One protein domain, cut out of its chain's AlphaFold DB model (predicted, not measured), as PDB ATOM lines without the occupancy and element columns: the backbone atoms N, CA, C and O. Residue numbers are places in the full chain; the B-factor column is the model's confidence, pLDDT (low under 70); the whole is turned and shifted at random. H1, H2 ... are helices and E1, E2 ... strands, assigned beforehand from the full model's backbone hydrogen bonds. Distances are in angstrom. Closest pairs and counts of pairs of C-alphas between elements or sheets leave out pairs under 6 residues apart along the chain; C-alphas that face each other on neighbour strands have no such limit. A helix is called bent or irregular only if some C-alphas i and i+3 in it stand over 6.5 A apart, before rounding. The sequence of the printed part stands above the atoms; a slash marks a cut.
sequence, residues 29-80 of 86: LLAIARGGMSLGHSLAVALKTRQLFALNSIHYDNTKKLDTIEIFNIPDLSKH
ATOM      1  N   LEU A  29     158.139 201.892 171.844       97.25
ATOM      2  CA  LEU A  29     159.010 200.946 171.156       97.25
ATOM      3  C   LEU A  29     159.266 201.452 169.735       97.25
ATOM      4  O   LEU A  29     158.336 201.869 169.047       97.25
ATOM      5  N   LEU A  30     160.513 201.366 169.279       97.38
ATOM      6  CA  LEU A  30     160.919 201.743 167.927       97.38
ATOM      7  C   LEU A  30     161.586 200.544 167.245       97.38
ATOM      8  O   LEU A  30     162.733 200.208 167.533       97.38
ATOM      9  N   ALA A  31     160.851 199.872 166.363       97.81
ATOM     10  CA  ALA A  31     161.345 198.738 165.597       97.81
ATOM     11  C   ALA A  31     162.187 199.199 164.396       97.81
ATOM     12  O   ALA A  31     161.820 200.120 163.669       97.81
ATOM     13  N   ILE A  32     163.295 198.507 164.138       96.69
ATOM     14  CA  ILE A  32     164.097 198.724 162.930       96.69
ATOM     15  C   ILE A  32     163.588 197.774 161.846       96.69
ATOM     16  O   ILE A  32     163.780 196.556 161.914       96.69
ATOM     17  N   ALA A  33     162.896 198.317 160.850       95.31
ATOM     18  CA  ALA A  33     162.328 197.539 159.768       95.31
ATOM     19  C   ALA A  33     163.422 197.021 158.814       95.31
ATOM     20  O   ALA A  33     164.348 197.741 158.449       95.31
ATOM     21  N   ARG A  34     163.332 195.775 158.329       92.94
ATOM     22  CA  ARG A  34     162.238 194.799 158.547       92.94
ATOM     23  C   ARG A  34     162.463 193.863 159.740       92.94
ATOM     24  O   ARG A  34     161.488 193.437 160.349       92.94
ATOM     25  N   GLY A  35     163.718 193.552 160.074       92.44
ATOM     26  CA  GLY A  35     164.064 192.487 161.029       92.44
ATOM     27  C   GLY A  35     163.506 192.688 162.441       92.44
ATOM     28  O   GLY A  35     163.155 191.719 163.105       92.44
ATOM     29  N   GLY A  36     163.350 193.936 162.881       96.06
ATOM     30  CA  GLY A  36     162.803 194.264 164.196       96.06
ATOM     31  C   GLY A  36     161.278 194.222 164.292       96.06
ATOM     32  O   GLY A  36     160.759 194.359 165.394       96.06
ATOM     33  N   MET A  37     160.538 194.047 163.191       97.31
ATOM     34  CA  MET A  37     159.072 194.195 163.197       97.31
ATOM     35  C   MET A  37     158.373 193.110 164.020       97.31
ATOM     36  O   MET A  37     157.502 193.425 164.829       97.31
ATOM     37  N   SER A  38     158.777 191.846 163.861       97.31
ATOM     38  CA  SER A  38     158.193 190.734 164.622       97.31
ATOM     39  C   SER A  38     158.493 190.868 166.114       97.31
ATOM     40  O   SER A  38     157.584 190.786 166.934       97.31
ATOM     41  N   LEU A  39     159.751 191.158 166.464       98.19
ATOM     42  CA  LEU A  39     160.159 191.385 167.851       98.19
ATOM     43  C   LEU A  39     159.425 192.584 168.467       98.19
ATOM     44  O   LEU A  39     158.884 192.473 169.564       98.19
ATOM     45  N   GLY A  40     159.358 193.707 167.749       98.19
ATOM     46  CA  GLY A  40     158.658 194.912 168.187       98.19
ATOM     47  C   GLY A  40     157.174 194.654 168.445       98.19
ATOM     48  O   GLY A  40     156.661 195.048 169.491       98.19
ATOM     49  N   HIS A  41     156.500 193.930 167.546       98.38
ATOM     50  CA  HIS A  41     155.111 193.516 167.736       98.38
ATOM     51  C   HIS A  41     154.941 192.647 168.990       98.38
ATOM     52  O   HIS A  41     154.104 192.946 169.844       98.38
ATOM     53  N   SER A  42     155.751 191.598 169.139       98.50
ATOM     54  CA  SER A  42     155.636 190.670 170.266       98.50
ATOM     55  C   SER A  42     155.962 191.332 171.610       98.50
ATOM     56  O   SER A  42     155.265 191.083 172.596       98.50
ATOM     57  N   LEU A  43     156.940 192.244 171.654       98.44
ATOM     58  CA  LEU A  43     157.226 193.062 172.836       98.44
ATOM     59  C   LEU A  43     156.083 194.026 173.162       98.44
ATOM     60  O   LEU A  43     155.729 194.161 174.329       98.44
ATOM     61  N   ALA A  44     155.464 194.659 172.161       98.19
ATOM     62  CA  ALA A  44     154.320 195.545 172.379       98.19
ATOM     63  C   ALA A  44     153.142 194.799 173.027       98.19
ATOM     64  O   ALA A  44     152.533 195.300 173.977       98.19
ATOM     65  N   VAL A  45     152.877 193.565 172.576       97.94
ATOM     66  CA  VAL A  45     151.877 192.672 173.181       97.94
ATOM     67  C   VAL A  45     152.259 192.318 174.621       97.94
ATOM     68  O   VAL A  45     151.444 192.490 175.529       97.94
ATOM     69  N   ALA A  46     153.497 191.872 174.855       97.75
ATOM     70  CA  ALA A  46     153.964 191.458 176.180       97.75
ATOM     71  C   ALA A  46     153.965 192.611 177.205       97.75
ATOM     72  O   ALA A  46     153.598 192.420 178.367       97.75
ATOM     73  N   LEU A  47     154.326 193.821 176.768       97.12
ATOM     74  CA  LEU A  47     154.355 195.036 177.585       97.12
ATOM     75  C   LEU A  47     152.995 195.748 177.661       97.12
ATOM     76  O   LEU A  47     152.852 196.699 178.427       97.12
ATOM     77  N   LYS A  48     151.986 195.273 176.917       96.56
ATOM     78  CA  LYS A  48     150.639 195.860 176.829       96.56
ATOM     79  C   LYS A  48     150.648 197.330 176.384       96.56
ATOM     80  O   LYS A  48     149.870 198.136 176.892       96.56
ATOM     81  N   THR A  49     151.500 197.681 175.421       95.69
ATOM     82  CA  THR A  49     151.575 199.033 174.846       95.69
ATOM     83  C   THR A  49     151.126 199.048 173.388       95.69
ATOM     84  O   THR A  49     151.306 198.083 172.651       95.69
ATOM     85  N   ARG A  50     150.534 200.169 172.966       95.50
ATOM     86  CA  ARG A  50     150.231 200.467 171.553       95.50
ATOM     87  C   ARG A  50     151.230 201.442 170.931       95.50
ATOM     88  O   ARG A  50     151.131 201.722 169.744       95.50
ATOM     89  N   GLN A  51     152.176 201.952 171.719       96.94
ATOM     90  CA  GLN A  51     153.185 202.912 171.272       96.94
ATOM     91  C   GLN A  51     154.346 202.176 170.598       96.94
ATOM     92  O   GLN A  51     155.468 202.178 171.091       96.94
ATOM     93  N   LEU A  52     154.047 201.471 169.507       97.56
ATOM     94  CA  LEU A  52     155.029 200.795 168.669       97.56
ATOM     95  C   LEU A  52     155.134 201.541 167.345       97.56
ATOM     96  O   LEU A  52     154.160 201.652 166.604       97.56
ATOM     97  N   PHE A  53     156.339 201.995 167.043       97.75
ATOM     98  CA  PHE A  53     156.683 202.663 165.802       97.75
ATOM     99  C   PHE A  53     157.769 201.881 165.077       97.75
ATOM    100  O   PHE A  53     158.376 200.966 165.639       97.75
ATOM    101  N   ALA A  54     158.035 202.253 163.831       97.62
ATOM    102  CA  ALA A  54     159.132 201.690 163.068       97.62
ATOM    103  C   ALA A  54     159.863 202.777 162.283       97.62
ATOM    104  O   ALA A  54     159.252 203.767 161.891       97.62
ATOM    105  N   LEU A  55     161.151 202.551 162.043       96.81
ATOM    106  CA  LEU A  55     161.944 203.263 161.045       96.81
ATOM    107  C   LEU A  55     162.595 202.258 160.104       96.81
ATOM    108  O   LEU A  55     162.693 201.069 160.418       96.81
ATOM    109  N   ASN A  56     163.057 202.722 158.956       95.69
ATOM    110  CA  ASN A  56     163.783 201.898 158.008       95.69
ATOM    111  C   ASN A  56     165.282 202.178 158.105       95.69
ATOM    112  O   ASN A  56     165.691 203.321 158.301       95.69
ATOM    113  N   SER A  57     166.090 201.134 157.922       91.81
ATOM    114  CA  SER A  57     167.537 201.267 157.763       91.81
ATOM    115  C   SER A  57     168.029 200.487 156.548       91.81
ATOM    116  O   SER A  57     167.662 199.318 156.391       91.81
ATOM    117  N   ILE A  58     168.903 201.087 155.743       86.00
ATOM    118  CA  ILE A  58     169.629 200.412 154.660       86.00
ATOM    119  C   ILE A  58     171.119 200.426 154.999       86.00
ATOM    120  O   ILE A  58     171.709 201.462 155.288       86.00
ATOM    121  N   HIS A  59     171.724 199.240 154.976       75.88
ATOM    122  CA  HIS A  59     173.166 199.048 155.172       75.88
ATOM    123  C   HIS A  59     173.819 198.349 153.961       75.88
ATOM    124  O   HIS A  59     175.043 198.289 153.855       75.88
ATOM    125  N   TYR A  60     173.000 197.847 153.030       66.00
ATOM    126  CA  TYR A  60     173.426 197.152 151.822       66.00
ATOM    127  C   TYR A  60     172.648 197.693 150.622       66.00
ATOM    128  O   TYR A  60     171.433 197.509 150.561       66.00
ATOM    129  N   ASP A  61     173.350 198.308 149.670       60.19
ATOM    130  CA  ASP A  61     172.838 198.515 148.315       60.19
ATOM    131  C   ASP A  61     173.481 197.466 147.405       60.19
ATOM    132  O   ASP A  61     174.637 197.602 146.999       60.19
ATOM    133  N   ASN A  62     172.729 196.386 147.166       57.91
ATOM    134  CA  ASN A  62     172.959 195.282 146.227       57.91
ATOM    135  C   ASN A  62     174.318 194.544 146.294       57.91
ATOM    136  O   ASN A  62     174.334 193.329 146.471       57.91
ATOM    137  N   THR A  63     175.455 195.227 146.155       57.28
ATOM    138  CA  THR A  63     176.815 194.653 146.128       57.28
ATOM    139  C   THR A  63     177.843 195.416 146.968       57.28
ATOM    140  O   THR A  63     178.957 194.920 147.145       57.28
ATOM    141  N   LYS A  64     177.499 196.582 147.534       56.59
ATOM    142  CA  LYS A  64     178.390 197.344 148.421       56.59
ATOM    143  C   LYS A  64     177.767 197.533 149.798       56.59
ATOM    144  O   LYS A  64     176.640 198.006 149.940       56.59
ATOM    145  N   LYS A  65     178.541 197.174 150.823       61.34
ATOM    146  CA  LYS A  65     178.302 197.630 152.190       61.34
ATOM    147  C   LYS A  65     178.532 199.140 152.189       61.34
ATOM    148  O   LYS A  65     179.604 199.579 151.776       61.34
ATOM    149  N   LEU A  66     177.519 199.913 152.558       62.41
ATOM    150  CA  LEU A  66     177.662 201.362 152.678       62.41
ATOM    151  C   LEU A  66     178.583 201.667 153.868       62.41
ATOM    152  O   LEU A  66     178.485 201.002 154.901       62.41
ATOM    153  N   ASP A  67     179.451 202.675 153.745       69.06
ATOM    154  CA  ASP A  67     180.293 203.142 154.860       69.06
ATOM    155  C   ASP A  67     179.448 203.731 156.008       69.06
ATOM    156  O   ASP A  67     179.891 203.797 157.156       69.06
ATOM    157  N   THR A  68     178.208 204.127 155.706       73.94
ATOM    158  CA  THR A  68     177.247 204.727 156.636       73.94
ATOM    159  C   THR A  68     175.873 204.070 156.510       73.94
ATOM    160  O   THR A  68     175.435 203.745 155.408       73.94
ATOM    161  N   ILE A  69     175.164 203.911 157.630       82.62
ATOM    162  CA  ILE A  69     173.781 203.411 157.644       82.62
ATOM    163  C   ILE A  69     172.848 204.539 157.201       82.62
ATOM    164  O   ILE A  69     172.825 205.601 157.823       82.62
ATOM    165  N   GLU A  70     172.047 204.296 156.169       88.88
ATOM    166  CA  GLU A  70     170.956 205.195 155.798       88.88
ATOM    167  C   GLU A  70     169.733 204.890 156.665       88.88
ATOM    168  O   GLU A  70     169.329 203.732 156.782       88.88
ATOM    169  N   ILE A  71     169.139 205.922 157.269       92.12
ATOM    170  CA  ILE A  71     167.934 205.820 158.099       92.12
ATOM    171  C   ILE A  71     166.858 206.739 157.524       92.12
ATOM    172  O   ILE A  71     167.112 207.914 157.271       92.12
ATOM    173  N   PHE A  72     165.643 206.219 157.362       94.00
ATOM    174  CA  PHE A  72     164.504 206.968 156.828       94.00
ATOM    175  C   PHE A  72     163.181 206.494 157.442       94.00
ATOM    176  O   PHE A  72     163.147 205.531 158.211       94.00
ATOM    177  N   ASN A  73     162.088 207.200 157.128       95.38
ATOM    178  CA  ASN A  73     160.766 207.014 157.747       95.38
ATOM    179  C   ASN A  73     160.804 207.112 159.280       95.38
ATOM    180  O   ASN A  73     160.162 206.334 159.981       95.38
ATOM    181  N   ILE A  74     161.587 208.058 159.803       95.69
ATOM    182  CA  ILE A  74     161.700 208.280 161.245       95.69
ATOM    183  C   ILE A  74     160.352 208.811 161.763       95.69
ATOM    184  O   ILE A  74     159.882 209.839 161.270       95.69
ATOM    185  N   PRO A  75     159.714 208.137 162.736       94.94
ATOM    186  CA  PRO A  75     158.448 208.579 163.305       94.94
ATOM    187  C   PRO A  75     158.653 209.777 164.241       94.94
ATOM    188  O   PRO A  75     159.692 209.908 164.889       94.94
ATOM    189  N   ASP A  76     157.629 210.620 164.369       93.12
ATOM    190  CA  ASP A  76     157.605 211.660 165.398       93.12
ATOM    191  C   ASP A  76     157.298 211.044 166.774       93.12
ATOM    192  O   ASP A  76     156.198 210.546 167.019       93.12
ATOM    193  N   LEU A  77     158.286 211.098 167.671       91.38
ATOM    194  CA  LEU A  77     158.208 210.600 169.049       91.38
ATOM    195  C   LEU A  77     158.143 211.733 170.086       91.38
ATOM    196  O   LEU A  77     158.332 211.494 171.279       91.38
ATOM    197  N   SER A  78     157.889 212.975 169.663       89.00
ATOM    198  CA  SER A  78     157.854 214.149 170.548       89.00
ATOM    199  C   SER A  78     156.886 214.001 171.731       89.00
ATOM    200  O   SER A  78     157.133 214.557 172.802       89.00
ATOM    201  N   LYS A  79     155.821 213.208 171.570       86.25
ATOM    202  CA  LYS A  79     154.796 212.934 172.593       86.25
ATOM    203  C   LYS A  79     155.131 211.765 173.529       86.25
ATOM    204  O   LYS A  79     154.368 211.504 174.454       86.25
ATOM    205  N   HIS A  80     156.250 211.078 173.309       84.25
ATOM    206  CA  HIS A  80     156.650 209.850 174.015       84.25
ATOM    207  C   HIS A  80     157.955 210.027 174.784       84.25
ATOM    208  O   HIS A  80     158.699 209.077 175.022       84.25
TER     209      HIS A  80
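This is residues 29 to 80 of the 86 residues of the protein "Putative nucleotide phosphoribosyltransferase" of Campylobacter jejuni subsp. jejuni CG8486 (UniProt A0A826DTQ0). A long, strongly twisted ribbon of strands makes the length of this domain: E2 runs most of the way along it, with E1 beside its first part and E3 folded back along its later part as a hairpin. The one helix, H1, packs over E1 and the nearby part of E2 at one end, while the hairpin's turn, residues 62 and 63, is at the other end with no helix over it. The 52 printed residues hold three named strands and one named helix, in the order E1, H1, E2, E3; the sheet's order is E1, E2, E3, mixed, and the class is mixed, helices and strands. The whole is loose, with a radius of gyration of the C-alphas of 13.1 A, and flat, spanning 40 by 24 by 12 A.

E1, residues 29 to 33, begins at C-alpha 29 (159.010, 200.946, 171.156) and is 12.3 A long. H1, residues 36 to 47, is 15.9 A long and is not bent. E2, residues 52 to 61, is 27.1 A long, from C-alpha 52 at (155.029, 200.795, 168.669). E3, residues 64 to 72, measures 18.9 A, bends by 87 degrees at residue 67 and ends at C-alpha 72 (164.504, 206.968, 156.828).

E1 and E2 are parallel neighbours at 29 degrees, with N 31 and O 53 2.8 A apart, within hydrogen-bond range. With H1 between them they form a strand-helix-strand unit, two parallel neighbour strands joined through a helix. H1 is on the sheet at a height of 6.4 A over it, and the two stand in two layers, a helix on one face of a sheet. It lies over E1 and runs along the strands, at 4 degrees to E1 on the local plane; their closest C-alphas, of Ala 31 and Gly 40, are 5.3 A apart. The closest C-alphas of H1 and E2, those of Ala 44 and Leu 52, are 6.5 A apart. In H1 every O i to N i+4 pair is within hydrogen-bond range. E2 and E3 form an antiparallel hairpin at 156 degrees, with N 58 and O 70 2.9 A apart and N 64 and O 61 3.1 A apart, both within hydrogen-bond range. The pairing is staggered: E2 pairs with E1 over residues 52 to 56 and with E3 over residues 56 to 61. The edge strands E1 and E3 are apart.

The C-alphas farthest apart, of Lys 48 and Thr 63, are 40.4 A apart. The printed part has no cut, and the three links between its named elements are tight. The mean pLDDT of the printed part is 88.8; residues 60 to 67 are under 70.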